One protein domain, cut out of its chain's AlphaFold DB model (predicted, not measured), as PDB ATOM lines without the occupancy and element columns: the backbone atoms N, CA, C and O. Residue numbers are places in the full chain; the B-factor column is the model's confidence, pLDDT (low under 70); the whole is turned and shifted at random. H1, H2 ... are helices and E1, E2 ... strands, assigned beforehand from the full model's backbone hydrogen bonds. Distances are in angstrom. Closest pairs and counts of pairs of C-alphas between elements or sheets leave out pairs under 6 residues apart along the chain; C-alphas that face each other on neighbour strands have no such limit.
ATOM      1  N   VAL A   6      37.854 -23.503  -7.547       84.25
ATOM      2  CA  VAL A   6      36.835 -22.941  -8.437       84.25
ATOM      3  C   VAL A   6      37.435 -22.778  -9.827       84.25
ATOM      4  O   VAL A   6      38.503 -22.179  -9.982       84.25
ATOM      5  N   HIS A   7      36.752 -23.304 -10.834       84.81
ATOM      6  CA  HIS A   7      37.035 -22.984 -12.226       84.81
ATOM      7  C   HIS A   7      36.159 -21.809 -12.649       84.81
ATOM      8  O   HIS A   7      34.935 -21.902 -12.582       84.81
ATOM      9  N   GLU A   8      36.786 -20.705 -13.032       82.06
ATOM     10  CA  GLU A   8      36.096 -19.484 -13.437       82.06
ATOM     11  C   GLU A   8      36.031 -19.405 -14.962       82.06
ATOM     12  O   GLU A   8      37.051 -19.548 -15.639       82.06
ATOM     13  N   ILE A   9      34.827 -19.192 -15.488       78.19
ATOM     14  CA  ILE A   9      34.564 -18.924 -16.899       78.19
ATOM     15  C   ILE A   9      34.015 -17.505 -16.969       78.19
ATOM     16  O   ILE A   9      32.908 -17.237 -16.504       78.19
ATOM     17  N   ALA A  10      34.797 -16.602 -17.548       70.62
ATOM     18  CA  ALA A  10      34.358 -15.255 -17.865       70.62
ATOM     19  C   ALA A  10      34.048 -15.194 -19.362       70.62
ATOM     20  O   ALA A  10      34.933 -15.425 -20.188       70.62
ATOM     21  N   PHE A  11      32.794 -14.903 -19.712       61.34
ATOM     22  CA  PHE A  11      32.444 -14.612 -21.097       61.34
ATOM     23  C   PHE A  11      32.869 -13.179 -21.423       61.34
ATOM     24  O   PHE A  11      32.323 -12.226 -20.876       61.34
ATOM     25  N   ASP A  12      33.849 -13.050 -22.312       45.16
ATOM     26  CA  ASP A  12      34.179 -11.802 -23.000       45.16
ATOM     27  C   ASP A  12      33.753 -11.974 -24.472       45.16
ATOM     28  O   ASP A  12      33.869 -13.079 -25.008       45.16
ATOM     29  N   VAL A  13      33.237 -10.919 -25.119       43.12
ATOM     30  CA  VAL A  13      32.415 -10.887 -26.369       43.12
ATOM     31  C   VAL A  13      33.001 -11.623 -27.607       43.12
ATOM     32  O   VAL A  13      32.433 -11.574 -28.697       43.12
ATOM     33  N   LYS A  14      34.140 -12.318 -27.518       37.94
ATOM     34  CA  LYS A  14      34.849 -12.907 -28.666       37.94
ATOM     35  C   LYS A  14      35.069 -14.416 -28.676       37.94
ATOM     36  O   LYS A  14      35.596 -14.880 -29.683       37.94
ATOM     37  N   ASP A  15      34.659 -15.174 -27.665       39.22
ATOM     38  CA  ASP A  15      34.925 -16.621 -27.666       39.22
ATOM     39  C   ASP A  15      33.750 -17.431 -27.099       39.22
ATOM     40  O   ASP A  15      33.773 -17.955 -25.990       39.22
ATOM     41  N   THR A  16      32.660 -17.493 -27.864       38.81
ATOM     42  CA  THR A  16      31.467 -18.281 -27.515       38.81
ATOM     43  C   THR A  16      31.535 -19.733 -27.996       38.81
ATOM     44  O   THR A  16      30.546 -20.446 -27.876       38.81
ATOM     45  N   SER A  17      32.660 -20.204 -28.553       40.31
ATOM     46  CA  SER A  17      32.656 -21.455 -29.327       40.31
ATOM     47  C   SER A  17      32.983 -22.764 -28.600       40.31
ATOM     48  O   SER A  17      32.894 -23.787 -29.261       40.31
ATOM     49  N   ASP A  18      33.292 -22.807 -27.297       44.22
ATOM     50  CA  ASP A  18      33.579 -24.105 -26.630       44.22
ATOM     51  C   ASP A  18      33.133 -24.227 -25.151       44.22
ATOM     52  O   ASP A  18      33.372 -25.255 -24.511       44.22
ATOM     53  N   HIS A  19      32.451 -23.224 -24.586       48.72
ATOM     54  CA  HIS A  19      31.999 -23.225 -23.181       48.72
ATOM     55  C   HIS A  19      30.486 -23.343 -23.046       48.72
ATOM     56  O   HIS A  19      29.845 -22.652 -22.256       48.72
ATOM     57  N   ASP A  20      29.908 -24.254 -23.815       51.44
ATOM     58  CA  ASP A  20      28.525 -24.637 -23.623       51.44
ATOM     59  C   ASP A  20      28.424 -25.519 -22.370       51.44
ATOM     60  O   ASP A  20      28.746 -26.710 -22.399       51.44
ATOM     61  N   VAL A  21      27.907 -24.961 -21.268       56.25
ATOM     62  CA  VAL A  21      27.296 -25.749 -20.174       56.25
ATOM     63  C   VAL A  21      25.944 -26.290 -20.666       56.25
ATOM     64  O   VAL A  21      24.894 -26.139 -20.044       56.25
ATOM     65  N   LEU A  22      25.949 -26.890 -21.855       55.97
ATOM     66  CA  LEU A  22      24.820 -27.614 -22.395       55.97
ATOM     67  C   LEU A  22      24.748 -28.926 -21.618       55.97
ATOM     68  O   LEU A  22      25.699 -29.702 -21.556       55.97
ATOM     69  N   GLU A  23      23.602 -29.153 -20.981       67.75
ATOM     70  CA  GLU A  23      23.293 -30.405 -20.295       67.75
ATOM     71  C   GLU A  23      24.179 -30.712 -19.073       67.75
ATOM     72  O   GLU A  23      24.701 -31.816 -18.964       67.75
ATOM     73  N   TRP A  24      24.333 -29.805 -18.101       82.19
ATOM     74  CA  TRP A  24      24.980 -30.140 -16.808       82.19
ATOM     75  C   TRP A  24      26.374 -30.776 -16.952       82.19
ATOM     76  O   TRP A  24      26.807 -31.565 -16.109       82.19
ATOM     77  N   LYS A  25      27.052 -30.487 -18.059       85.81
ATOM     78  CA  LYS A  25      28.372 -30.989 -18.407       85.81
ATOM     79  C   LYS A  25      29.201 -29.809 -18.872       85.81
ATOM     80  O   LYS A  25      28.696 -28.938 -19.567       85.81
ATOM     81  N   LEU A  26      30.466 -29.792 -18.483       85.56
ATOM     82  CA  LEU A  26      31.422 -28.797 -18.942       85.56
ATOM     83  C   LEU A  26      32.683 -29.506 -19.406       85.56
ATOM     84  O   LEU A  26      33.341 -30.187 -18.619       85.56
ATOM     85  N   LYS A  27      33.042 -29.314 -20.674       85.62
ATOM     86  CA  LYS A  27      34.342 -29.731 -21.185       85.62
ATOM     87  C   LYS A  27      35.393 -28.706 -20.769       85.62
ATOM     88  O   LYS A  27      35.233 -27.512 -21.003       85.62
ATOM     89  N   LEU A  28      36.461 -29.175 -20.136       83.94
ATOM     90  CA  LEU A  28      37.563 -28.318 -19.725       83.94
ATOM     91  C   LEU A  28      38.503 -28.004 -20.901       83.94
ATOM     92  O   LEU A  28      38.690 -28.851 -21.782       83.94
ATOM     93  N   PRO A  29      39.151 -26.824 -20.890       80.12
ATOM     94  CA  PRO A  29      40.220 -26.493 -21.824       80.12
ATOM     95  C   PRO A  29      41.330 -27.551 -21.868       80.12
ATOM     96  O   PRO A  29      41.732 -28.112 -20.846       80.12
ATOM     97  N   LYS A  30      41.888 -27.777 -23.064       73.38
ATOM     98  CA  LYS A  30      42.893 -28.826 -23.341       73.38
ATOM     99  C   LYS A  30      44.219 -28.671 -22.575       73.38
ATOM    100  O   LYS A  30      45.044 -29.577 -22.610       73.38
ATOM    101  N   ASN A  31      44.462 -27.524 -21.948       75.56
ATOM    102  CA  ASN A  31      45.698 -27.204 -21.231       75.56
ATOM    103  C   ASN A  31      45.618 -27.441 -19.713       75.56
ATOM    104  O   ASN A  31      46.626 -27.253 -19.031       75.56
ATOM    105  N   ILE A  32      44.459 -27.836 -19.174       77.44
ATOM    106  CA  ILE A  32      44.325 -28.126 -17.743       77.44
ATOM    107  C   ILE A  32      45.026 -29.448 -17.409       77.44
ATOM    108  O   ILE A  32      44.794 -30.472 -18.052       77.44
ATOM    109  N   GLN A  33      45.881 -29.421 -16.385       76.94
ATOM    110  CA  GLN A  33      46.587 -30.599 -15.882       76.94
ATOM    111  C   GLN A  33      45.631 -31.549 -15.148       76.94
ATOM    112  O   GLN A  33      44.686 -31.105 -14.494       76.94
ATOM    113  N   ASP A  34      45.910 -32.854 -15.185       78.00
ATOM    114  CA  ASP A  34      45.062 -33.884 -14.560       78.00
ATOM    115  C   ASP A  34      44.803 -33.624 -13.066       78.00
ATOM    116  O   ASP A  34      43.675 -33.763 -12.587       78.00
ATOM    117  N   GLU A  35      45.837 -33.226 -12.318       79.62
ATOM    118  CA  GLU A  35      45.691 -32.912 -10.893       79.62
ATOM    119  C   GLU A  35      44.810 -31.692 -10.646       79.62
ATOM    120  O   GLU A  35      44.047 -31.682  -9.679       79.62
ATOM    121  N   ASP A  36      44.914 -30.679 -11.503       82.88
ATOM    122  CA  ASP A  36      44.147 -29.448 -11.380       82.88
ATOM    123  C   ASP A  36      42.679 -29.706 -11.719       82.88
ATOM    124  O   ASP A  36      41.803 -29.301 -10.955       82.88
ATOM    125  N   ALA A  37      42.410 -30.461 -12.791       83.31
ATOM    126  CA  ALA A  37      41.061 -30.834 -13.210       83.31
ATOM    127  C   ALA A  37      40.282 -31.506 -12.071       83.31
ATOM    128  O   ALA A  37      39.157 -31.122 -11.758       83.31
ATOM    129  N   GLN A  38      40.910 -32.468 -11.393       86.25
ATOM    130  CA  GLN A  38      40.290 -33.215 -10.300       86.25
ATOM    131  C   GLN A  38      40.146 -32.431  -8.985       86.25
ATOM    132  O   GLN A  38      39.520 -32.919  -8.041       86.25
ATOM    133  N   ARG A  39      40.772 -31.255  -8.869       88.50
ATOM    134  CA  ARG A  39      40.582 -30.359  -7.720       88.50
ATOM    135  C   ARG A  39      39.425 -29.394  -7.945       88.50
ATOM    136  O   ARG A  39      38.949 -28.820  -6.973       88.50
ATOM    137  N   ILE A  40      38.944 -29.217  -9.175       90.19
ATOM    138  CA  ILE A  40      37.802 -28.342  -9.461       90.19
ATOM    139  C   ILE A  40      36.544 -28.946  -8.832       90.19
ATOM    140  O   ILE A  40      36.037 -29.960  -9.302       90.19
ATOM    141  N   GLY A  41      36.058 -28.318  -7.760       92.00
ATOM    142  CA  GLY A  41      34.826 -28.698  -7.063       92.00
ATOM    143  C   GLY A  41      33.639 -27.796  -7.400       92.00
ATOM    144  O   GLY A  41      32.490 -28.187  -7.209       92.00
ATOM    145  N   TYR A  42      33.912 -26.602  -7.927       93.00
ATOM    146  CA  TYR A  42      32.893 -25.632  -8.310       93.00
ATOM    147  C   TYR A  42      33.254 -24.983  -9.642       93.00
ATOM    148  O   TYR A  42      34.432 -24.774  -9.934       93.00
ATOM    149  N   VAL A  43      32.238 -24.630 -10.422       91.50
ATOM    150  CA  VAL A  43      32.388 -23.804 -11.623       91.50
ATOM    151  C   VAL A  43      31.635 -22.505 -11.404       91.50
ATOM    152  O   VAL A  43      30.490 -22.520 -10.962       91.50
ATOM    153  N   PHE A  44      32.286 -21.388 -11.690       90.81
ATOM    154  CA  PHE A  44      31.720 -20.056 -11.562       90.81
ATOM    155  C   PHE A  44      31.697 -19.400 -12.936       90.81
ATOM    156  O   PHE A  44      32.745 -19.200 -13.543       90.81
ATOM    157  N   VAL A  45      30.503 -19.122 -13.440       89.19
ATOM    158  CA  VAL A  45      30.289 -18.572 -14.777       89.19
ATOM    159  C   VAL A  45      29.842 -17.127 -14.634       89.19
ATOM    160  O   VAL A  45      28.719 -16.879 -14.204       89.19
ATOM    161  N   SER A  46      30.709 -16.178 -14.964       87.50
ATOM    162  CA  SER A  46      30.418 -14.746 -14.869       87.50
ATOM    163  C   SER A  46      29.838 -14.204 -16.172       87.50
ATOM    164  O   SER A  46      30.350 -14.488 -17.256       87.50
ATOM    165  N   LEU A  47      28.785 -13.395 -16.049       84.56
ATOM    166  CA  LEU A  47      28.138 -12.674 -17.143       84.56
ATOM    167  C   LEU A  47      28.569 -11.198 -17.147       84.56
ATOM    168  O   LEU A  47      28.991 -10.651 -16.128       84.56
ATOM    169  N   GLU A  48      28.433 -10.533 -18.296       81.38
ATOM    170  CA  GLU A  48      28.881  -9.142 -18.496       81.38
ATOM    171  C   GLU A  48      28.194  -8.120 -17.582       81.38
ATOM    172  O   GLU A  48      28.792  -7.113 -17.199       81.38
ATOM    173  N   ASP A  49      26.942  -8.367 -17.194       83.88
ATOM    174  CA  ASP A  49      26.197  -7.498 -16.274       83.88
ATOM    175  C   ASP A  49      26.672  -7.623 -14.808       83.88
ATOM    176  O   ASP A  49      26.209  -6.899 -13.918       83.88
ATOM    177  N   GLY A  50      27.641  -8.508 -14.562       83.88
ATOM    178  CA  GLY A  50      28.204  -8.823 -13.259       83.88
ATOM    179  C   GLY A  50      27.410  -9.871 -12.483       83.88
ATOM    180  O   GLY A  50      27.800 -10.198 -11.364       83.88
ATOM    181  N   THR A  51      26.310 -10.395 -13.031       88.81
ATOM    182  CA  THR A  51      25.665 -11.595 -12.488       88.81
ATOM    183  C   THR A  51      26.509 -12.831 -12.787       88.81
ATOM    184  O   THR A  51      27.454 -12.795 -13.579       88.81
ATOM    185  N   ALA A  52      26.213 -13.933 -12.108       90.88
ATOM    186  CA  ALA A  52      26.948 -15.169 -12.316       90.88
ATOM    187  C   ALA A  52      26.064 -16.393 -12.118       90.88
ATOM    188  O   ALA A  52      25.013 -16.325 -11.481       90.88
ATOM    189  N   GLU A  53      26.525 -17.536 -12.597       90.62
ATOM    190  CA  GLU A  53      25.977 -18.828 -12.232       90.62
ATOM    191  C   GLU A  53      27.045 -19.684 -11.558       90.62
ATOM    192  O   GLU A  53      28.133 -19.911 -12.088       90.62
ATOM    193  N   LEU A  54      26.725 -20.148 -10.354       92.69
ATOM    194  CA  LEU A  54      27.568 -21.052  -9.593       92.69
ATOM    195  C   LEU A  54      27.073 -22.480  -9.784       92.69
ATOM    196  O   LEU A  54      25.897 -22.749  -9.558       92.69
ATOM    197  N   TYR A  55      27.984 -23.392 -10.097       92.31
ATOM    198  CA  TYR A  55      27.731 -24.819 -10.224       92.31
ATOM    199  C   TYR A  55      28.590 -25.624  -9.248       92.31
ATOM    200  O   TYR A  55      29.759 -25.305  -9.017       92.31
ATOM    201  N   LYS A  56      28.031 -26.713  -8.715       93.00
ATOM    202  CA  LYS A  56      28.776 -27.746  -7.986       93.00
ATOM    203  C   LYS A  56      29.147 -28.884  -8.919       93.00
ATOM    204  O   LYS A  56      28.266 -29.442  -9.571       93.00
ATOM    205  N   VAL A  57      30.413 -29.280  -8.910       91.31
ATOM    206  CA  VAL A  57      30.880 -30.478  -9.613       91.31
ATOM    207  C   VAL A  57      30.536 -31.709  -8.778       91.31
ATOM    208  O   VAL A  57      30.816 -31.758  -7.580       91.31
ATOM    209  N   ASN A  58      29.908 -32.695  -9.409       88.81
ATOM    210  CA  ASN A  58      29.591 -33.986  -8.812       88.81
ATOM    211  C   ASN A  58      30.611 -35.055  -9.219       88.81
ATOM    212  O   ASN A  58      31.082 -35.811  -8.373       88.81
ATOM    213  N   GLU A  59      30.968 -35.099 -10.505       87.44
ATOM    214  CA  GLU A  59      31.857 -36.124 -11.058       87.44
ATOM    215  C   GLU A  59      32.830 -35.558 -12.099       87.44
ATOM    216  O   GLU A  59      32.569 -34.539 -12.746       87.44
ATOM    217  N   TRP A  60      33.952 -36.263 -12.273       87.06
ATOM    218  CA  TRP A  60      34.979 -35.978 -13.273       87.06
ATOM    219  C   TRP A  60      35.099 -37.159 -14.231       87.06
ATOM    220  O   TRP A  60      35.401 -38.275 -13.811       87.06
ATOM    221  N   ASN A  61      34.943 -36.898 -15.524       86.44
ATOM    222  CA  ASN A  61      35.133 -37.881 -16.580       86.44
ATOM    223  C   ASN A  61      36.387 -37.553 -17.387       86.44
ATOM    224  O   ASN A  61      36.525 -36.446 -17.906       86.44
ATOM    225  N   ARG A  62      37.287 -38.531 -17.517       85.50
ATOM    226  CA  ARG A  62      38.503 -38.428 -18.329       85.50
ATOM    227  C   ARG A  62      38.375 -39.290 -19.573       85.50
ATOM    228  O   ARG A  62      38.108 -40.486 -19.469       85.50
ATOM    229  N   LYS A  63      38.666 -38.714 -20.734       82.94
ATOM    230  CA  LYS A  63      38.859 -39.443 -21.987       82.94
ATOM    231  C   LYS A  63      40.300 -39.263 -22.455       82.94
ATOM    232  O   LYS A  63      40.761 -38.138 -22.616       82.94
ATOM    233  N   LEU A  64      41.007 -40.368 -22.672       80.38
ATOM    234  CA  LEU A  64      42.332 -40.350 -23.290       80.38
ATOM    235  C   LEU A  64      42.175 -40.269 -24.811       80.38
ATOM    236  O   LEU A  64      41.427 -41.051 -25.396       80.38
ATOM    237  N   ILE A  65      42.869 -39.322 -25.437       79.12
ATOM    238  CA  ILE A  65      42.992 -39.206 -26.888       79.12
ATOM    239  C   ILE A  65      44.369 -39.735 -27.270       79.12
ATOM    240  O   ILE A  65      45.381 -39.063 -27.074       79.12
ATOM    241  N   THR A  66      44.377 -40.958 -27.792       75.19
ATOM    242  CA  THR A  66      45.580 -41.694 -28.211       75.19
ATOM    243  C   THR A  66      45.972 -41.431 -29.662       75.19
ATOM    244  O   THR A  66      47.070 -41.788 -30.074       75.19
ATOM    245  N   ASP A  67      45.083 -40.805 -30.438       73.94
ATOM    246  CA  ASP A  67      45.267 -40.598 -31.879       73.94
ATOM    247  C   ASP A  67      45.995 -39.274 -32.205       73.94
ATOM    248  O   ASP A  67      46.346 -39.022 -33.356       73.94
ATOM    249  N   GLU A  68      46.252 -38.426 -31.199       68.38
ATOM    250  CA  GLU A  68      47.036 -37.189 -31.313       68.38
ATOM    251  C   GLU A  68      48.392 -37.353 -30.604       68.38
ATOM    252  O   GLU A  68      48.453 -37.913 -29.511       68.38
ATOM    253  N   TYR A  69      49.480 -36.837 -31.198       57.03
ATOM    254  CA  TYR A  69      50.788 -36.746 -30.537       57.03
ATOM    255  C   TYR A  69      51.118 -35.285 -30.181       57.03
ATOM    256  O   TYR A  69      51.102 -34.428 -31.071       57.03
ATOM    257  N   PRO A  70      51.472 -34.973 -28.920       69.06
ATOM    258  CA  PRO A  70      51.505 -35.881 -27.767       69.06
ATOM    259  C   PRO A  70      50.098 -36.337 -27.354       69.06
ATOM    260  O   PRO A  70      49.136 -35.607 -27.592       69.06
ATOM    261  N   GLU A  71      50.005 -37.511 -26.716       71.12
ATOM    262  CA  GLU A  71      48.752 -38.013 -26.134       71.12
ATOM    263  C   GLU A  71      48.147 -36.958 -25.203       71.12
ATOM    264  O   GLU A  71      48.854 -36.304 -24.427       71.12
ATOM    265  N   ARG A  72      46.827 -36.777 -25.278       74.00
ATOM    266  CA  ARG A  72      46.114 -35.743 -24.517       74.00
ATOM    267  C   ARG A  72      44.954 -36.330 -23.739       74.00
ATOM    268  O   ARG A  72      44.364 -37.335 -24.120       74.00
ATOM    269  N   SER A  73      44.625 -35.681 -22.628       75.56
ATOM    270  CA  SER A  73      43.435 -35.996 -21.839       75.56
ATOM    271  C   SER A  73      42.387 -34.920 -22.056       75.56
ATOM    272  O   SER A  73      42.676 -33.734 -21.929       75.56
ATOM    273  N   GLU A  74      41.168 -35.340 -22.364       83.31
ATOM    274  CA  GLU A  74      39.998 -34.479 -22.305       83.31
ATOM    275  C   GLU A  74      39.257 -34.737 -21.003       83.31
ATOM    276  O   GLU A  74      38.973 -35.884 -20.643       83.31
ATOM    277  N   TRP A  75      38.939 -33.652 -20.308       83.81
ATOM    278  CA  TRP A  75      38.207 -33.685 -19.055       83.81
ATOM    279  C   TRP A  75      36.819 -33.095 -19.251       83.81
ATOM    280  O   TRP A  75      36.671 -31.998 -19.790       83.81
ATOM    281  N   THR A  76      35.815 -33.816 -18.766       88.00
ATOM    282  CA  THR A  76      34.434 -33.350 -18.692       88.00
ATOM    283  C   THR A  76      33.992 -33.380 -17.238       88.00
ATOM    284  O   THR A  76      34.045 -34.421 -16.586       88.00
ATOM    285  N   LEU A  77      33.557 -32.235 -16.732       88.19
ATOM    286  CA  LEU A  77      32.964 -32.091 -15.412       88.19
ATOM    287  C   LEU A  77      31.458 -32.318 -15.505       88.19
ATOM    288  O   LEU A  77      30.813 -31.745 -16.381       88.19
ATOM    289  N   GLU A  78      30.893 -33.108 -14.596       89.31
ATOM    290  CA  GLU A  78      29.444 -33.240 -14.447       89.31
ATOM    291  C   GLU A  78      28.951 -32.399 -13.276       89.31
ATOM    292  O   GLU A  78      29.429 -32.539 -12.148       89.31
ATOM    293  N   MET A  79      27.985 -31.524 -13.540       89.06
ATOM    294  CA  MET A  79      27.422 -30.608 -12.554       89.06
ATOM    295  C   MET A  79      26.249 -31.261 -11.822       89.06
ATOM    296  O   MET A  79      25.384 -31.867 -12.449       89.06
ATOM    297  N   GLY A  80      26.197 -31.112 -10.499       88.38
ATOM    298  CA  GLY A  80      25.137 -31.669  -9.648       88.38
ATOM    299  C   GLY A  80      24.093 -30.648  -9.192       88.38
ATOM    300  O   GLY A  80      22.925 -30.988  -8.993       88.38
ATOM    301  N   SER A  81      24.489 -29.390  -9.028       90.69
ATOM    302  CA  SER A  81      23.581 -28.296  -8.684       90.69
ATOM    303  C   SER A  81      24.075 -26.975  -9.253       90.69
ATOM    304  O   SER A  81      25.275 -26.810  -9.465       90.69
ATOM    305  N   SER A  82      23.152 -26.047  -9.505       92.06
ATOM    306  CA  SER A  82      23.459 -24.690  -9.942       92.06
ATOM    307  C   SER A  82      22.627 -23.640  -9.211       92.06
ATOM    308  O   SER A  82      21.528 -23.912  -8.720       92.06
ATOM    309  N   ARG A  83      23.131 -22.412  -9.131       92.00
ATOM    310  CA  ARG A  83      22.357 -21.256  -8.679       92.00
ATOM    311  C   ARG A  83      22.800 -19.998  -9.411       92.00
ATOM    312  O   ARG A  83      23.981 -19.667  -9.414       92.00
ATOM    313  N   GLY A  84      21.821 -19.263  -9.937       89.88
ATOM    314  CA  GLY A  84      22.018 -17.897 -10.409       89.88
ATOM    315  C   GLY A  84      22.255 -16.936  -9.242       89.88
ATOM    316  O   GLY A  84      21.539 -16.961  -8.236       89.88
ATOM    317  N   LEU A  85      23.265 -16.094  -9.385       92.12
ATOM    318  CA  LEU A  85      23.738 -15.131  -8.407       92.12
ATOM    319  C   LEU A  85      23.581 -13.725  -8.977       92.12
ATOM    320  O   LEU A  85      23.951 -13.458 -10.120       92.12
ATOM    321  N   ASN A  86      23.061 -12.811  -8.162       92.88
ATOM    322  CA  ASN A  86      23.128 -11.391  -8.486       92.88
ATOM    323  C   ASN A  86      24.562 -10.869  -8.311       92.88
ATOM    324  O   ASN A  86      25.428 -11.548  -7.754       92.88
ATOM    325  N   LYS A  87      24.801  -9.639  -8.763       92.38
ATOM    326  CA  LYS A  87      26.126  -9.021  -8.770       92.38
ATOM    327  C   LYS A  87      26.783  -8.953  -7.394       92.38
ATOM    328  O   LYS A  87      27.976  -9.231  -7.267       92.38
ATOM    329  N   GLU A  88      26.022  -8.616  -6.354       92.00
ATOM    330  CA  GLU A  88      26.550  -8.524  -4.993       92.00
ATOM    331  C   GLU A  88      26.959  -9.899  -4.452       92.00
ATOM    332  O   GLU A  88      28.038 -10.041  -3.874       92.00
ATOM    333  N   ALA A  89      26.127 -10.927  -4.660       90.81
ATOM    334  CA  ALA A  89      26.432 -12.288  -4.228       90.81
ATOM    335  C   ALA A  89      27.599 -12.890  -5.019       90.81
ATOM    336  O   ALA A  89      28.462 -13.534  -4.424       90.81
ATOM    337  N   ALA A  90      27.645 -12.648  -6.332       91.25
ATOM    338  CA  ALA A  90      28.729 -13.074  -7.206       91.25
ATOM    339  C   ALA A  90      30.070 -12.484  -6.744       91.25
ATOM    340  O   ALA A  90      31.012 -13.225  -6.467       91.25
ATOM    341  N   SER A  91      30.114 -11.162  -6.552       90.31
ATOM    342  CA  SER A  91      31.312 -10.464  -6.074       90.31
ATOM    343  C   SER A  91      31.739 -10.982  -4.697       90.31
ATOM    344  O   SER A  91      32.884 -11.372  -4.512       90.31
ATOM    345  N   SER A  92      30.814 -11.101  -3.741       90.19
ATOM    346  CA  SER A  92      31.111 -11.579  -2.377       90.19
ATOM    347  C   SER A  92      31.730 -12.988  -2.323       90.19
ATOM    348  O   SER A  92      32.497 -13.304  -1.405       90.19
ATOM    349  N   LEU A  93      31.412 -13.848  -3.296       89.62
ATOM    350  CA  LEU A  93      31.954 -15.203  -3.371       89.62
ATOM    351  C   LEU A  93      33.366 -15.254  -3.969       89.62
ATOM    352  O   LEU A  93      34.156 -16.095  -3.530       89.62
ATOM    353  N   ILE A  94      33.687 -14.368  -4.919       88.19
ATOM    354  CA  ILE A  94      34.909 -14.469  -5.734       88.19
ATOM    355  C   ILE A  94      35.933 -13.342  -5.509       88.19
ATOM    356  O   ILE A  94      37.097 -13.538  -5.825       88.19
ATOM    357  N   ASP A  95      35.565 -12.215  -4.887       83.69
ATOM    358  CA  ASP A  95      36.387 -10.985  -4.766       83.69
ATOM    359  C   ASP A  95      37.812 -11.212  -4.221       83.69
ATOM    360  O   ASP A  95      38.768 -10.540  -4.590       83.69
ATOM    361  N   THR A  96      37.983 -12.214  -3.360       81.94
ATOM    362  CA  THR A  96      39.278 -12.555  -2.741       81.94
ATOM    363  C   THR A  96      39.814 -13.922  -3.172       81.94
ATOM    364  O   THR A  96      40.723 -14.469  -2.538       81.94
ATOM    365  N   TYR A  97      39.216 -14.530  -4.194       85.50
ATOM    366  CA  TYR A  97      39.672 -15.783  -4.775       85.50
ATOM    367  C   TYR A  97      40.672 -15.511  -5.900       85.50
ATOM    368  O   TYR A  97      40.463 -14.646  -6.742       85.50
ATOM    369  N   VAL A  98      41.766 -16.272  -5.915       84.69
ATOM    370  CA  VAL A  98      42.746 -16.240  -7.002       84.69
ATOM    371  C   VAL A  98      42.559 -17.507  -7.827       84.69
ATOM    372  O   VAL A  98      42.642 -18.614  -7.287       84.69
ATOM    373  N   ALA A  99      42.312 -17.360  -9.128       83.00
ATOM    374  CA  ALA A  99      42.125 -18.491 -10.032       83.00
ATOM    375  C   ALA A  99      43.292 -19.491  -9.934       83.00
ATOM    376  O   ALA A  99      44.464 -19.116  -9.928       83.00
ATOM    377  N   GLY A 100      42.959 -20.780  -9.832       79.50
ATOM    378  CA  GLY A 100      43.937 -21.863  -9.692       79.50
ATOM    379  C   GLY A 100      44.433 -22.120  -8.264       79.50
ATOM    380  O   GLY A 100      45.242 -23.027  -8.073       79.50
ATOM    381  N   THR A 101      43.943 -21.390  -7.256       87.19
ATOM    382  CA  THR A 101      44.266 -21.654  -5.843       87.19
ATOM    383  C   THR A 101      43.214 -22.520  -5.158       87.19
ATOM    384  O   THR A 101      42.056 -22.564  -5.569       87.19
ATOM    385  N   ASP A 102      43.633 -23.236  -4.115       89.94
ATOM    386  CA  ASP A 102      42.732 -24.046  -3.299       89.94
ATOM    387  C   ASP A 102      41.829 -23.155  -2.424       89.94
ATOM    388  O   ASP A 102      42.244 -22.126  -1.891       89.94
ATOM    389  N   LEU A 103      40.576 -23.571  -2.268       88.94
ATOM    390  CA  LEU A 103      39.600 -22.998  -1.360       88.94
ATOM    391  C   LEU A 103      39.945 -23.370   0.078       88.94
ATOM    392  O   LEU A 103      40.189 -24.536   0.391       88.94
ATOM    393  N   ASP A 104      39.872 -22.383   0.965       90.06
ATOM    394  CA  ASP A 104      39.797 -22.644   2.395       90.06
ATOM    395  C   ASP A 104      38.396 -23.141   2.805       90.06
ATOM    396  O   ASP A 104      37.397 -22.941   2.102       90.06
ATOM    397  N   ASP A 105      38.315 -23.764   3.982       89.38
ATOM    398  CA  ASP A 105      37.072 -24.329   4.523       89.38
ATOM    399  C   ASP A 105      35.948 -23.289   4.665       89.38
ATOM    400  O   ASP A 105      34.763 -23.612   4.543       89.38
ATOM    401  N   THR A 106      36.295 -22.032   4.954       90.06
ATOM    402  CA  THR A 106      35.311 -20.958   5.143       90.06
ATOM    403  C   THR A 106      34.678 -20.593   3.812       90.06
ATOM    404  O   THR A 106      33.456 -20.448   3.721       90.06
ATOM    405  N   ARG A 107      35.489 -20.475   2.764       89.75
ATOM    406  CA  ARG A 107      35.029 -20.174   1.415       89.75
ATOM    407  C   ARG A 107      34.258 -21.349   0.835       89.75
ATOM    408  O   ARG A 107      33.164 -21.129   0.326       89.75
ATOM    409  N   GLN A 108      34.726 -22.582   1.017       91.62
ATOM    410  CA  GLN A 108      33.970 -23.767   0.611       91.62
ATOM    411  C   GLN A 108      32.563 -23.782   1.235       91.62
ATOM    412  O   GLN A 108      31.573 -23.968   0.531       91.62
ATOM    413  N   LYS A 109      32.441 -23.492   2.538       91.56
ATOM    414  CA  LYS A 109      31.132 -23.387   3.207       91.56
ATOM    415  C   LYS A 109      30.230 -22.312   2.602       91.56
ATOM    416  O   LYS A 109      29.025 -22.525   2.515       91.56
ATOM    417  N   ARG A 110      30.780 -21.170   2.177       92.00
ATOM    418  CA  ARG A 110      29.998 -20.113   1.510       92.00
ATOM    419  C   ARG A 110      29.454 -20.572   0.160       92.00
ATOM    420  O   ARG A 110      28.305 -20.273  -0.147       92.00
ATOM    421  N   PHE A 111      30.248 -21.315  -0.610       92.25
ATOM    422  CA  PHE A 111      29.814 -21.900  -1.880       92.25
ATOM    423  C   PHE A 111      28.690 -22.920  -1.664       92.25
ATOM    424  O   PHE A 111      27.655 -22.843  -2.321       92.25
ATOM    425  N   GLU A 112      28.840 -23.818  -0.688       93.50
ATOM    426  CA  GLU A 112      27.787 -24.781  -0.329       93.50
ATOM    427  C   GLU A 112      26.498 -24.085   0.131       93.50
ATOM    428  O   GLU A 112      25.414 -24.435  -0.329       93.50
ATOM    429  N   LEU A 113      26.602 -23.053   0.976       92.69
ATOM    430  CA  LEU A 113      25.448 -22.275   1.438       92.69
ATOM    431  C   LEU A 113      24.754 -21.545   0.281       92.69
ATOM    432  O   LEU A 113      23.524 -21.489   0.214       92.69
ATOM    433  N   ALA A 114      25.530 -20.999  -0.657       91.88
ATOM    434  CA  ALA A 114      24.968 -20.419  -1.864       91.88
ATOM    435  C   ALA A 114      24.180 -21.483  -2.645       91.88
ATOM    436  O   ALA A 114      23.087 -21.196  -3.111       91.88
ATOM    437  N   LEU A 115      24.642 -22.726  -2.716       92.19
ATOM    438  CA  LEU A 115      23.998 -23.792  -3.485       92.19
ATOM    439  C   LEU A 115      22.843 -24.518  -2.776       92.19
ATOM    440  O   LEU A 115      22.128 -25.266  -3.441       92.19
ATOM    441  N   GLU A 116      22.615 -24.298  -1.477       87.88
ATOM    442  CA  GLU A 116      21.629 -25.041  -0.668       87.88
ATOM    443  C   GLU A 116      20.209 -25.023  -1.265       87.88
ATOM    444  O   GLU A 116      19.506 -26.031  -1.251       87.88
ATOM    445  N   ASN A 117      19.825 -23.897  -1.873       81.00
ATOM    446  CA  ASN A 117      18.535 -23.704  -2.548       81.00
ATOM    447  C   ASN A 117      18.676 -23.598  -4.078       81.00
ATOM    448  O   ASN A 117      17.868 -22.954  -4.748       81.00
ATOM    449  N   GLY A 118      19.749 -24.168  -4.627       84.00
ATOM    450  CA  GLY A 118      20.019 -24.203  -6.059       84.00
ATOM    451  C   GLY A 118      19.126 -25.186  -6.820       84.00
ATOM    452  O   GLY A 118      18.500 -26.083  -6.252       84.00
ATOM    453  N   ARG A 119      19.095 -25.037  -8.145       85.81
ATOM    454  CA  ARG A 119      18.520 -26.029  -9.058       85.81
ATOM    455  C   ARG A 119      19.401 -27.273  -9.032       85.81
ATOM    456  O   ARG A 119      20.621 -27.164  -9.093       85.81
ATOM    457  N   LYS A 120      18.798 -28.453  -8.946       86.56
ATOM    458  CA  LYS A 120      19.530 -29.720  -9.040       86.56
ATOM    459  C   LYS A 120      19.590 -30.183 -10.485       86.56
ATOM    460  O   LYS A 120      18.667 -29.903 -11.254       86.56
ATOM    461  N   ALA A 121      20.651 -30.907 -10.817       81.75
ATOM    462  CA  ALA A 121      20.693 -31.651 -12.061       81.75
ATOM    463  C   ALA A 121      19.469 -32.582 -12.140       81.75
ATOM    464  O   ALA A 121      19.060 -33.127 -11.110       81.75
ATOM    465  N   PRO A 122      18.854 -32.746 -13.324       75.06
ATOM    466  CA  PRO A 122      17.788 -33.716 -13.504       75.06
ATOM    467  C   PRO A 122      18.314 -35.103 -13.142       75.06
ATOM    468  O   PRO A 122      19.470 -35.418 -13.436       75.06
ATOM    469  N   ASP A 123      17.462 -35.928 -12.534       66.31
ATOM    470  CA  ASP A 123      17.806 -37.311 -12.223       66.31
ATOM    471  C   ASP A 123      18.179 -38.025 -13.524       66.31
ATOM    472  O   ASP A 123      17.340 -38.292 -14.390       66.31
ATOM    473  N   ARG A 124      19.474 -38.289 -13.699       60.84
ATOM    474  CA  ARG A 124      19.967 -39.028 -14.853       60.84
ATOM    475  C   ARG A 124      19.802 -40.506 -14.581       60.84
ATOM    476  O   ARG A 124      20.245 -41.026 -13.560       60.84
ATOM    477  N   PHE A 125      19.170 -41.182 -15.528       50.94
ATOM    478  CA  PHE A 125      19.084 -42.629 -15.532       50.94
ATOM    479  C   PHE A 125      20.505 -43.205 -15.594       50.94
ATOM    480  O   PHE A 125      21.217 -43.021 -16.581       50.94
TER     481      PHE A 125
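Overview. This is residues 6 to 125 of the 161 residues of an uncharacterized protein of Pseudomonas asturiensis (UniProt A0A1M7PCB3). A twisted, curled sheet of five strands makes a wall, with helices H2 and H3 over one face near one end, while its two longest strands, E4 and E5, bend sharply and run out together as a long hairpin arm whose tip, residues 66 to 71, sticks out. A long loop, residues 11 to 24, joins the two edge strands E1 and E2, and the small helix H1 grazes the sheet. The printed part has 120 residues, with three named helices and five named strands in the order E1 E2 H1 E3 E4 E5 H2 H3; the sheet is mixed, in the order E1 E3 E4 E5 E2, and the class is mixed, helices and strands. It is compact, with a radius of gyration of the C-alphas of 14.8 A and spans of 46 by 36 by 27 A.

Along the chain. E1, residues 6 to 10, begins at C-alpha 6 (36.835, -22.941, -8.437) and is 12.4 A long. E2 is residues 25 to 27, and H1 is residues 34 to 37. E3, residues 40 to 46, is 16.4 A long. E4, residues 52 to 65, is 32.4 A long and bends by 78 degrees at residue 58. E5, residues 72 to 85, is 34.4 A long, begins at C-alpha 72 (46.114, -35.743, -24.517) and bends by 75 degrees at residue 81. H2 is residues 87 to 94, 10.8 A, and H3 is residues 105 to 115, 15.3 A, ending at C-alpha 115 (23.998, -23.792, -3.485).

Arrangement. E1 is parallel to E3, with N 9 and O 44 at 2.8 A. E3, E4 and E5 form a meander, each strand the antiparallel neighbour of the one before, and both of its pairs are hairpins; N 45 and O 53 are 2.8 A apart, and N 61 and O 76 are 2.8 A apart. E2 is antiparallel to E5, with N 26 and O 77 at 2.9 A. H3 is on the sheet at a height of 9.5 A, across the strands; its closest C-alphas to E5 are those of Leu 115 and Arg 83, 6.0 A. H2 is on the same face at a height of 8.8 A, along the strands; the closest C-alphas of H2 and E4 are those of Ala 90 and Ala 52, 5.8 A. H2 and H3, a helical hairpin, only just touch, with 3 pairs of C-alphas within 8 A, the closest being Leu 93 and Phe 111 at 7.2 A. H1 only grazes the sheet and is apart from H2 and H3. Every O i to N i+4 pair is within hydrogen-bond range in H2 and H3; H1 is too short for such a pair, and its 1 pair of O i and N i+3 is not within range.

Size, cuts and confidence. The two C-alphas farthest apart, those of Asp 67 and Glu 88, are 45.8 A apart. The printed part has no cut, and the link from E1 to E2 is long. Residues 119 to 120 pair antiparallel with residues 81 to 82 of E5. Mean pLDDT of the printed part is 80.8; it is under 70 at residues 11 to 23, 68 to 70 and 123 to 125.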